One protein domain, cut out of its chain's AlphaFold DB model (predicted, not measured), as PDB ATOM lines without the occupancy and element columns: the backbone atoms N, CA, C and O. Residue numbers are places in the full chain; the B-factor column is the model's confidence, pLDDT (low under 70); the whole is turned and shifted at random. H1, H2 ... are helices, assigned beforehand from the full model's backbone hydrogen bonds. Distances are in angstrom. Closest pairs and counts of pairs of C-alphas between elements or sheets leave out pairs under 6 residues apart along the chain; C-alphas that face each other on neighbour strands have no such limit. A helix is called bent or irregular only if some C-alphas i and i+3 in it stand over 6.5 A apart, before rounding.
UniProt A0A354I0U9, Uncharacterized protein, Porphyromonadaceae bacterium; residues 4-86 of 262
ATOM      1  N   ARG A   4      17.397  75.200  14.218       84.31
ATOM      2  CA  ARG A   4      16.635  76.382  14.657       84.31
ATOM      3  C   ARG A   4      17.014  76.845  16.069       84.31
ATOM      4  O   ARG A   4      17.170  78.037  16.309       84.31
ATOM      5  N   LEU A   5      17.217  75.908  16.999       85.81
ATOM      6  CA  LEU A   5      17.666  76.229  18.359       85.81
ATOM      7  C   LEU A   5      19.100  76.760  18.358       85.81
ATOM      8  O   LEU A   5      19.415  77.663  19.128       85.81
ATOM      9  N   LYS A   6      19.965  76.244  17.474       85.75
ATOM     10  CA  LYS A   6      21.321  76.785  17.301       85.75
ATOM     11  C   LYS A   6      21.284  78.227  16.799       85.75
ATOM     12  O   LYS A   6      21.941  79.068  17.393       85.75
ATOM     13  N   GLN A   7      20.456  78.524  15.795       83.94
ATOM     14  CA  GLN A   7      20.273  79.891  15.287       83.94
ATOM     15  C   GLN A   7      19.798  80.860  16.377       83.94
ATOM     16  O   GLN A   7      20.285  81.985  16.454       83.94
ATOM     17  N   LEU A   8      18.898  80.419  17.261       86.69
ATOM     18  CA  LEU A   8      18.476  81.223  18.407       86.69
ATOM     19  C   LEU A   8      19.617  81.451  19.405       86.69
ATOM     20  O   LEU A   8      19.802  82.572  19.873       86.69
ATOM     21  N   LEU A   9      20.384  80.411  19.733       87.75
ATOM     22  CA  LEU A   9      21.527  80.521  20.644       87.75
ATOM     23  C   LEU A   9      22.622  81.437  20.082       87.75
ATOM     24  O   LEU A   9      23.182  82.241  20.828       87.75
ATOM     25  N   ASP A  10      22.888  81.362  18.782       86.31
ATOM     26  CA  ASP A  10      23.825  82.251  18.097       86.31
ATOM     27  C   ASP A  10      23.320  83.699  18.136       86.31
ATOM     28  O   ASP A  10      24.079  84.614  18.454       86.31
ATOM     29  N   ALA A  11      22.017  83.920  17.946       84.62
ATOM     30  CA  ALA A  11      21.429  85.244  18.099       84.62
ATOM     31  C   ALA A  11      21.464  85.760  19.548       84.62
ATOM     32  O   ALA A  11      21.632  86.955  19.777       84.62
ATOM     33  N   LEU A  12      21.350  84.903  20.562       84.75
ATOM     34  CA  LEU A  12      21.561  85.323  21.952       84.75
ATOM     35  C   LEU A  12      23.016  85.721  22.223       84.75
ATOM     36  O   LEU A  12      23.262  86.601  23.045       84.75
ATOM     37  N   ARG A  13      23.970  85.088  21.536       87.81
ATOM     38  CA  ARG A  13      25.397  85.384  21.673       87.81
ATOM     39  C   ARG A  13      25.789  86.690  20.985       87.81
ATOM     40  O   ARG A  13      26.576  87.447  21.549       87.81
ATOM     41  N   ASP A  14      25.209  86.958  19.818       85.69
ATOM     42  CA  ASP A  14      25.490  88.147  19.019       85.69
ATOM     43  C   ASP A  14      24.274  89.092  19.003       85.69
ATOM     44  O   ASP A  14      23.303  88.831  18.287       85.69
ATOM     45  N   PRO A  15      24.299  90.231  19.725       75.00
ATOM     46  CA  PRO A  15      23.137  91.120  19.860       75.00
ATOM     47  C   PRO A  15      22.696  91.773  18.537       75.00
ATOM     48  O   PRO A  15      21.556  92.216  18.417       75.00
ATOM     49  N   GLY A  16      23.577  91.808  17.530       74.12
ATOM     50  CA  GLY A  16      23.282  92.329  16.192       74.12
ATOM     51  C   GLY A  16      22.721  91.301  15.203       74.12
ATOM     52  O   GLY A  16      22.326  91.684  14.104       74.12
ATOM     53  N   ALA A  17      22.691  90.010  15.551       81.38
ATOM     54  CA  ALA A  17      22.143  88.981  14.675       81.38
ATOM     55  C   ALA A  17      20.607  89.021  14.688       81.38
ATOM     56  O   ALA A  17      19.985  89.123  15.752       81.38
ATOM     57  N   LEU A  18      20.013  88.948  13.494       78.56
ATOM     58  CA  LEU A  18      18.566  88.911  13.287       78.56
ATOM     59  C   LEU A  18      18.081  87.462  13.235       78.56
ATOM     60  O   LEU A  18      18.744  86.607  12.645       78.56
ATOM     61  N   LEU A  19      16.913  87.203  13.821       83.19
ATOM     62  CA  LEU A  19      16.205  85.935  13.659       83.19
ATOM     63  C   LEU A  19      15.175  86.038  12.536       83.19
ATOM     64  O   LEU A  19      14.589  87.095  12.306       83.19
ATOM     65  N   ASP A  20      14.933  84.913  11.867       86.50
ATOM     66  CA  ASP A  20      13.882  84.809  10.865       86.50
ATOM     67  C   ASP A  20      12.518  84.546  11.521       86.50
ATOM     68  O   ASP A  20      12.384  83.714  12.423       86.50
ATOM     69  N   ALA A  21      11.483  85.215  11.024       85.25
ATOM     70  CA  ALA A  21      10.111  85.115  11.510       85.25
ATOM     71  C   ALA A  21       9.586  83.677  11.494       85.25
ATOM     72  O   ALA A  21       8.968  83.234  12.461       85.25
ATOM     73  N   ALA A  22       9.886  82.930  10.430       87.62
ATOM     74  CA  ALA A  22       9.442  81.547  10.295       87.62
ATOM     75  C   ALA A  22      10.056  80.630  11.368       87.62
ATOM     76  O   ALA A  22       9.432  79.654  11.794       87.62
ATOM     77  N   THR A  23      11.273  80.945  11.826       87.06
ATOM     78  CA  THR A  23      11.946  80.179  12.883       87.06
ATOM     79  C   THR A  23      11.316  80.429  14.246       87.06
ATOM     80  O   THR A  23      11.146  79.481  15.007       87.06
ATOM     81  N   VAL A  24      10.902  81.669  14.523       88.00
ATOM     82  CA  VAL A  24      10.181  82.032  15.751       88.00
ATOM     83  C   VAL A  24       8.836  81.315  15.808       88.00
ATOM     84  O   VAL A  24       8.542  80.679  16.816       88.00
ATOM     85  N   ASP A  25       8.060  81.354  14.722       88.69
ATOM     86  CA  ASP A  25       6.734  80.726  14.677       88.69
ATOM     87  C   ASP A  25       6.842  79.203  14.860       88.69
ATOM     88  O   ASP A  25       6.155  78.626  15.702       88.69
ATOM     89  N   SER A  26       7.799  78.567  14.172       90.88
ATOM     90  CA  SER A  26       8.054  77.127  14.324       90.88
ATOM     91  C   SER A  26       8.442  76.749  15.759       90.88
ATOM     92  O   SER A  26       8.008  75.722  16.273       90.88
ATOM     93  N   LEU A  27       9.262  77.573  16.423       90.25
ATOM     94  CA  LEU A  27       9.689  77.322  17.801       90.25
ATOM     95  C   LEU A  27       8.550  77.513  18.808       90.25
ATOM     96  O   LEU A  27       8.526  76.810  19.813       90.25
ATOM     97  N   LEU A  28       7.620  78.434  18.555       89.25
ATOM     98  CA  LEU A  28       6.447  78.635  19.408       89.25
ATOM     99  C   LEU A  28       5.412  77.514  19.245       89.25
ATOM    100  O   LEU A  28       4.766  77.145  20.224       89.25
ATOM    101  N   GLU A  29       5.282  76.949  18.043       91.19
ATOM    102  CA  GLU A  29       4.447  75.765  17.802       91.19
ATOM    103  C   GLU A  29       5.031  74.510  18.465       91.19
ATOM    104  O   GLU A  29       4.307  73.753  19.113       91.19
ATOM    105  N   GLU A  30       6.343  74.297  18.333       92.38
ATOM    106  CA  GLU A  30       7.040  73.145  18.920       92.38
ATOM    107  C   GLU A  30       7.179  73.268  20.448       92.38
ATOM    108  O   GLU A  30       7.066  72.270  21.167       92.38
ATOM    109  N   TYR A  31       7.382  74.487  20.962       90.69
ATOM    110  CA  TYR A  31       7.610  74.766  22.381       90.69
ATOM    111  C   TYR A  31       6.775  75.962  22.886       90.69
ATOM    112  O   TYR A  31       7.319  77.040  23.131       90.69
ATOM    113  N   PRO A  32       5.468  75.779  23.168       88.12
ATOM    114  CA  PRO A  32       4.585  76.870  23.612       88.12
ATOM    115  C   PRO A  32       4.971  77.514  24.953       88.12
ATOM    116  O   PRO A  32       4.563  78.633  25.254       88.12
ATOM    117  N   PHE A  33       5.744  76.804  25.778       89.06
ATOM    118  CA  PHE A  33       6.252  77.289  27.066       89.06
ATOM    119  C   PHE A  33       7.513  78.153  26.923       89.06
ATOM    120  O   PHE A  33       7.947  78.796  27.879       89.06
ATOM    121  N   PHE A  34       8.153  78.136  25.753       90.62
ATOM    122  CA  PHE A  34       9.427  78.797  25.533       90.62
ATOM    123  C   PHE A  34       9.200  80.227  25.035       90.62
ATOM    124  O   PHE A  34       8.950  80.466  23.860       90.62
ATOM    125  N   THR A  35       9.290  81.199  25.946       90.31
ATOM    126  CA  THR A  35       8.958  82.609  25.674       90.31
ATOM    127  C   THR A  35      10.068  83.404  24.992       90.31
ATOM    128  O   THR A  35       9.790  84.439  24.391       90.31
ATOM    129  N   LEU A  36      11.321  82.938  25.049       89.62
ATOM    130  CA  LEU A  36      12.476  83.680  24.527       89.62
ATOM    131  C   LEU A  36      12.376  84.044  23.033       89.62
ATOM    132  O   LEU A  36      12.665  85.194  22.711       89.62
ATOM    133  N   PRO A  37      11.943  83.156  22.113       90.62
ATOM    134  CA  PRO A  37      11.772  83.515  20.705       90.62
ATOM    135  C   PRO A  37      10.773  84.666  20.522       90.62
ATOM    136  O   PRO A  37      11.031  85.589  19.751       90.62
ATOM    137  N   ALA A  38       9.663  84.642  21.268       90.25
ATOM    138  CA  ALA A  38       8.650  85.692  21.225       90.25
ATOM    139  C   ALA A  38       9.175  87.019  21.791       90.25
ATOM    140  O   ALA A  38       8.953  88.066  21.188       90.25
ATOM    141  N   VAL A  39       9.919  86.980  22.900       90.75
ATOM    142  CA  VAL A  39      10.556  88.167  23.495       90.75
ATOM    143  C   VAL A  39      11.552  88.802  22.522       90.75
ATOM    144  O   VAL A  39      11.480  90.001  22.270       90.75
ATOM    145  N   LEU A  40      12.430  88.010  21.901       88.50
ATOM    146  CA  LEU A  40      13.403  88.519  20.927       88.50
ATOM    147  C   LEU A  40      12.713  89.136  19.700       88.50
ATOM    148  O   LEU A  40      13.158  90.165  19.188       88.50
ATOM    149  N   ALA A  41      11.607  88.541  19.244       89.44
ATOM    150  CA  ALA A  41      10.804  89.104  18.165       89.44
ATOM    151  C   ALA A  41      10.168  90.450  18.558       89.44
ATOM    152  O   ALA A  41      10.239  91.401  17.780       89.44
ATOM    153  N   LEU A  42       9.621  90.561  19.775       88.81
ATOM    154  CA  LEU A  42       9.045  91.800  20.314       88.81
ATOM    155  C   LEU A  42      10.092  92.902  20.540       88.81
ATOM    156  O   LEU A  42       9.809  94.071  20.285       88.81
ATOM    157  N   GLN A  43      11.321  92.538  20.914       85.88
ATOM    158  CA  GLN A  43      12.455  93.459  21.060       85.88
ATOM    159  C   GLN A  43      12.996  93.988  19.715       85.88
ATOM    160  O   GLN A  43      13.932  94.786  19.685       85.88
ATOM    161  N   GLY A  44      12.408  93.582  18.584       82.19
ATOM    162  CA  GLY A  44      12.780  94.061  17.251       82.19
ATOM    163  C   GLY A  44      13.927  93.285  16.602       82.19
ATOM    164  O   GLY A  44      14.454  93.717  15.578       82.19
ATOM    165  N   ARG A  45      14.299  92.118  17.145       82.50
ATOM    166  CA  ARG A  45      15.360  91.263  16.578       82.50
ATOM    167  C   ARG A  45      14.890  90.394  15.410       82.50
ATOM    168  O   ARG A  45      15.694  89.687  14.812       82.50
ATOM    169  N   CYS A  46      13.601  90.464  15.077       77.31
ATOM    170  CA  CYS A  46      12.955  89.725  13.990       77.31
ATOM    171  C   CYS A  46      12.435  90.653  12.867       77.31
ATOM    172  O   CYS A  46      11.578  90.269  12.071       77.31
ATOM    173  N   GLY A  47      12.928  91.898  12.807       78.12
ATOM    174  CA  GLY A  47      12.453  92.911  11.859       78.12
ATOM    175  C   GLY A  47      11.144  93.580  12.294       78.12
ATOM    176  O   GLY A  47      10.819  93.636  13.479       78.12
ATOM    177  N   THR A  48      10.404  94.146  11.337       77.81
ATOM    178  CA  THR A  48       9.129  94.828  11.601       77.81
ATOM    179  C   THR A  48       8.023  93.813  11.878       77.81
ATOM    180  O   THR A  48       7.707  92.995  11.016       77.81
ATOM    181  N   VAL A  49       7.419  93.887  13.063       82.88
ATOM    182  CA  VAL A  49       6.303  93.024  13.470       82.88
ATOM    183  C   VAL A  49       4.992  93.792  13.319       82.88
ATOM    184  O   VAL A  49       4.842  94.878  13.880       82.88
ATOM    185  N   ASP A  50       4.039  93.223  12.584       88.06
ATOM    186  CA  ASP A  50       2.702  93.798  12.442       88.06
ATOM    187  C   ASP A  50       1.956  93.835  13.784       88.06
ATOM    188  O   ASP A  50       2.104  92.958  14.636       88.06
ATOM    189  N   GLU A  51       1.077  94.820  13.948       86.62
ATOM    190  CA  GLU A  51       0.242  95.002  15.140       86.62
ATOM    191  C   GLU A  51      -0.527  93.744  15.612       86.62
ATOM    192  O   GLU A  51      -0.484  93.455  16.811       86.62
ATOM    193  N   PRO A  52      -1.223  92.974  14.746       90.81
ATOM    194  CA  PRO A  52      -1.876  91.730  15.167       90.81
ATOM    195  C   PRO A  52      -0.869  90.693  15.674       90.81
ATOM    196  O   PRO A  52      -1.031  90.165  16.770       90.81
ATOM    197  N   ARG A  53       0.228  90.483  14.938       88.44
ATOM    198  CA  ARG A  53       1.273  89.525  15.310       88.44
ATOM    199  C   ARG A  53       1.931  89.893  16.637       88.44
ATOM    200  O   ARG A  53       2.200  89.030  17.467       88.44
ATOM    201  N   ARG A  54       2.156  91.185  16.866       89.38
ATOM    202  CA  ARG A  54       2.680  91.704  18.129       89.38
ATOM    203  C   ARG A  54       1.770  91.340  19.305       89.38
ATOM    204  O   ARG A  54       2.280  90.985  20.363       89.38
ATOM    205  N   ARG A  55       0.444  91.406  19.135       90.38
ATOM    206  CA  ARG A  55      -0.517  91.012  20.180       90.38
ATOM    207  C   ARG A  55      -0.466  89.519  20.470       90.38
ATOM    208  O   ARG A  55      -0.470  89.155  21.641       90.38
ATOM    209  N   ASP A  56      -0.354  88.688  19.443       90.38
ATOM    210  CA  ASP A  56      -0.277  87.233  19.607       90.38
ATOM    211  C   ASP A  56       1.000  86.821  20.357       90.38
ATOM    212  O   ASP A  56       0.951  86.035  21.304       90.38
ATOM    213  N   LEU A  57       2.138  87.434  20.013       90.75
ATOM    214  CA  LEU A  57       3.404  87.229  20.724       90.75
ATOM    215  C   LEU A  57       3.330  87.716  22.178       90.75
ATOM    216  O   LEU A  57       3.773  87.012  23.083       90.75
ATOM    217  N   MET A  58       2.737  88.889  22.428       91.44
ATOM    218  CA  MET A  58       2.516  89.386  23.792       91.44
ATOM    219  C   MET A  58       1.620  88.439  24.598       91.44
ATOM    220  O   MET A  58       1.915  88.177  25.759       91.44
ATOM    221  N   ALA A  59       0.564  87.886  23.996       90.75
ATOM    222  CA  ALA A  59      -0.307  86.918  24.655       90.75
ATOM    223  C   ALA A  59       0.449  85.631  25.021       90.75
ATOM    224  O   ALA A  59       0.320  85.145  26.144       90.75
ATOM    225  N   ALA A  60       1.292  85.119  24.119       89.19
ATOM    226  CA  ALA A  60       2.123  83.944  24.380       89.19
ATOM    227  C   ALA A  60       3.127  84.170  25.527       89.19
ATOM    228  O   ALA A  60       3.329  83.285  26.361       89.19
ATOM    229  N   VAL A  61       3.730  85.362  25.612       91.88
ATOM    230  CA  VAL A  61       4.624  85.722  26.728       91.88
ATOM    231  C   VAL A  61       3.831  85.902  28.025       91.88
ATOM    232  O   VAL A  61       4.254  85.401  29.061       91.88
ATOM    233  N   ALA A  62       2.665  86.551  27.978       91.44
ATOM    234  CA  ALA A  62       1.822  86.794  29.149       91.44
ATOM    235  C   ALA A  62       1.305  85.497  29.790       91.44
ATOM    236  O   ALA A  62       1.289  85.391  31.011       91.44
ATOM    237  N   LEU A  63       0.930  84.496  28.984       90.50
ATOM    238  CA  LEU A  63       0.471  83.192  29.480       90.50
ATOM    239  C   LEU A  63       1.546  82.431  30.268       90.50
ATOM    240  O   LEU A  63       1.216  81.613  31.123       90.50
ATOM    241  N   ASN A  64       2.818  82.702  29.980       89.75
ATOM    242  CA  ASN A  64       3.970  82.026  30.575       89.75
ATOM    243  C   ASN A  64       4.725  82.904  31.596       89.75
ATOM    244  O   ASN A  64       5.681  82.438  32.218       89.75
ATOM    245  N   ALA A  65       4.335  84.169  31.768       88.56
ATOM    246  CA  ALA A  65       4.941  85.074  32.737       88.56
ATOM    247  C   ALA A  65       4.372  84.818  34.139       88.56
ATOM    248  O   ALA A  65       3.163  84.731  34.332       88.56
ATOM    249  N   SER A  66       5.248  84.731  35.142       88.56
ATOM    250  CA  SER A  66       4.837  84.542  36.540       88.56
ATOM    251  C   SER A  66       4.281  85.812  37.186       88.56
ATOM    252  O   SER A  66       3.534  85.724  38.157       88.56
ATOM    253  N   ASP A  67       4.683  86.983  36.688       90.56
ATOM    254  CA  ASP A  67       4.400  88.285  37.290       90.56
ATOM    255  C   ASP A  67       4.170  89.361  36.205       90.56
ATOM    256  O   ASP A  67       4.947  89.425  35.242       90.56
ATOM    257  N   PRO A  68       3.141  90.226  36.342       87.00
ATOM    258  CA  PRO A  68       2.899  91.330  35.418       87.00
ATOM    259  C   PRO A  68       4.072  92.304  35.263       87.00
ATOM    260  O   PRO A  68       4.264  92.832  34.166       87.00
ATOM    261  N   ALA A  69       4.870  92.549  36.310       87.06
ATOM    262  CA  ALA A  69       6.022  93.444  36.185       87.06
ATOM    263  C   ALA A  69       7.144  92.791  35.364       87.06
ATOM    264  O   ALA A  69       7.691  93.430  34.466       87.06
ATOM    265  N   GLY A  70       7.415  91.501  35.588       84.94
ATOM    266  CA  GLY A  70       8.334  90.721  34.750       84.94
ATOM    267  C   GLY A  70       7.901  90.654  33.279       84.94
ATOM    268  O   GLY A  70       8.729  90.798  32.384       84.94
ATOM    269  N   PHE A  71       6.598  90.518  33.009       89.62
ATOM    270  CA  PHE A  71       6.057  90.604  31.647       89.62
ATOM    271  C   PHE A  71       6.385  91.949  30.982       89.62
ATOM    272  O   PHE A  71       6.904  91.971  29.867       89.62
ATOM    273  N   MET A  72       6.119  93.062  31.673       86.62
ATOM    274  CA  MET A  72       6.383  94.400  31.135       86.62
ATOM    275  C   MET A  72       7.871  94.625  30.857       86.62
ATOM    276  O   MET A  72       8.206  95.209  29.831       86.62
ATOM    277  N   GLN A  73       8.757  94.114  31.715       85.69
ATOM    278  CA  GLN A  73      10.205  94.183  31.497       85.69
ATOM    279  C   GLN A  73      10.653  93.407  30.252       85.69
ATOM    280  O   GLN A  73      11.521  93.863  29.518       85.69
ATOM    281  N   LEU A  74      10.057  92.242  29.989       86.44
ATOM    282  CA  LEU A  74      10.419  91.418  28.832       86.44
ATOM    283  C   LEU A  74       9.899  91.988  27.506       86.44
ATOM    284  O   LEU A  74      10.552  91.846  26.475       86.44
ATOM    285  N   VAL A  75       8.709  92.587  27.518       86.00
ATOM    286  CA  VAL A  75       8.033  93.067  26.305       86.00
ATOM    287  C   VAL A  75       8.474  94.472  25.896       86.00
ATOM    288  O   VAL A  75       8.457  94.787  24.704       86.00
ATOM    289  N   ASP A  76       8.848  95.319  26.853       83.50
ATOM    290  CA  ASP A  76       9.281  96.681  26.561       83.50
ATOM    291  C   ASP A  76      10.692  96.698  25.952       83.50
ATOM    292  O   ASP A  76      11.654  96.189  26.527       83.50
ATOM    293  N   ARG A  77      10.820  97.312  24.770       76.88
ATOM    294  CA  ARG A  77      12.093  97.397  24.043       76.88
ATOM    295  C   ARG A  77      13.111  98.265  24.777       76.88
ATOM    296  O   ARG A  77      14.307  98.009  24.682       76.88
ATOM    297  N   ASP A  78      12.630  99.269  25.505       77.44
ATOM    298  CA  ASP A  78      13.476 100.232  26.203       77.44
ATOM    299  C   ASP A  78      13.593  99.898  27.705       77.44
ATOM    300  O   ASP A  78      14.060 100.724  28.491       77.44
ATOM    301  N   SER A  79      13.204  98.682  28.125       77.81
ATOM    302  CA  SER A  79      13.242  98.259  29.533       77.81
ATOM    303  C   SER A  79      14.622  98.446  30.171       77.81
ATOM    304  O   SER A  79      14.725  98.950  31.291       77.81
ATOM    305  N   ASP A  80      15.690  98.137  29.431       73.31
ATOM    306  CA  ASP A  80      17.066  98.306  29.904       73.31
ATOM    307  C   ASP A  80      17.384  99.770  30.241       73.31
ATOM    308  O   ASP A  80      18.047 100.043  31.243       73.31
ATOM    309  N   VAL A  81      16.858 100.720  29.461       80.31
ATOM    310  CA  VAL A  81      17.032 102.161  29.694       80.31
ATOM    311  C   VAL A  81      16.335 102.575  30.988       80.31
ATOM    312  O   VAL A  81      16.917 103.282  31.811       80.31
ATOM    313  N   TRP A  82      15.110 102.090  31.203       76.25
ATOM    314  CA  TRP A  82      14.334 102.381  32.409       76.25
ATOM    315  C   TRP A  82      14.921 101.732  33.662       76.25
ATOM    316  O   TRP A  82      14.926 102.354  34.724       76.25
ATOM    317  N   SER A  83      15.477 100.523  33.545       75.00
ATOM    318  CA  SER A  83      16.128  99.827  34.662       75.00
ATOM    319  C   SER A  83      17.368 100.567  35.179       75.00
ATOM    320  O   SER A  83      17.660 100.541  36.370       75.00
ATOM    321  N   GLN A  84      18.075 101.270  34.291       77.25
ATOM    322  CA  GLN A  84      19.290 102.020  34.615       77.25
ATOM    323  C   GLN A  84      19.009 103.460  35.053       77.25
ATOM    324  O   GLN A  84      19.911 104.127  35.564       77.25
ATOM    325  N   PHE A  85      17.778 103.949  34.877       83.31
ATOM    326  CA  PHE A  85      17.403 105.317  35.234       83.31
ATOM    327  C   PHE A  85      17.483 105.569  36.748       83.31
ATOM    328  O   PHE A  85      17.864 106.659  37.170       83.31
ATOM    329  N   TYR A  86      17.199 104.549  37.563       79.88
ATOM    330  CA  TYR A  86      17.407 104.580  39.011       79.88
ATOM    331  C   TYR A  86      18.442 103.521  39.405       79.88
ATOM    332  O   TYR A  86      18.092 102.349  39.551       79.88
TER     333      TYR A  86
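AT A GLANCE: This is residues 4 to 86 of the 262 residues of an uncharacterized protein of Porphyromonadaceae bacterium (UniProt A0A354I0U9). H3 is the core of a small all-helix domain, with H2, H4 and H5 packed round it, H1 loosely near H2 and H3, and H6 beyond H5 at the far end. The printed part has 83 residues with six named helices, is compact with a radius of gyration of the C-alphas of 12.6 A, and spans 37 by 27 by 23 A.

IN THESE COORDINATES: H1, residues 4 to 13, begins at C-alpha 4 (16.635, 76.382, 14.657). H2 is residues 21 to 30; H3, residues 36 to 45, is irregular, C-alphas 42 and 45 being 7.4 A apart. H4, residues 51 to 64, is 20.5 A long. H5 is residues 68 to 75; H6, residues 79 to 85, ends at C-alpha 85 (17.403, 105.317, 35.234).

HOW THE PARTS SIT: H2 and H3, a hairpin, touch, closest at the C-alphas of Val 24 and Pro 37, 5.4 A. H3 and H4, also a hairpin, touch at Ala 38 and Leu 57, C-alphas 5.5 A apart. Not every O i to N i+4 pair is within hydrogen-bond range in H3, 4 of 6, and H4, 9 of 10.

THE WHOLE: The printed part has no cut, and no printed residue has pLDDT under 70.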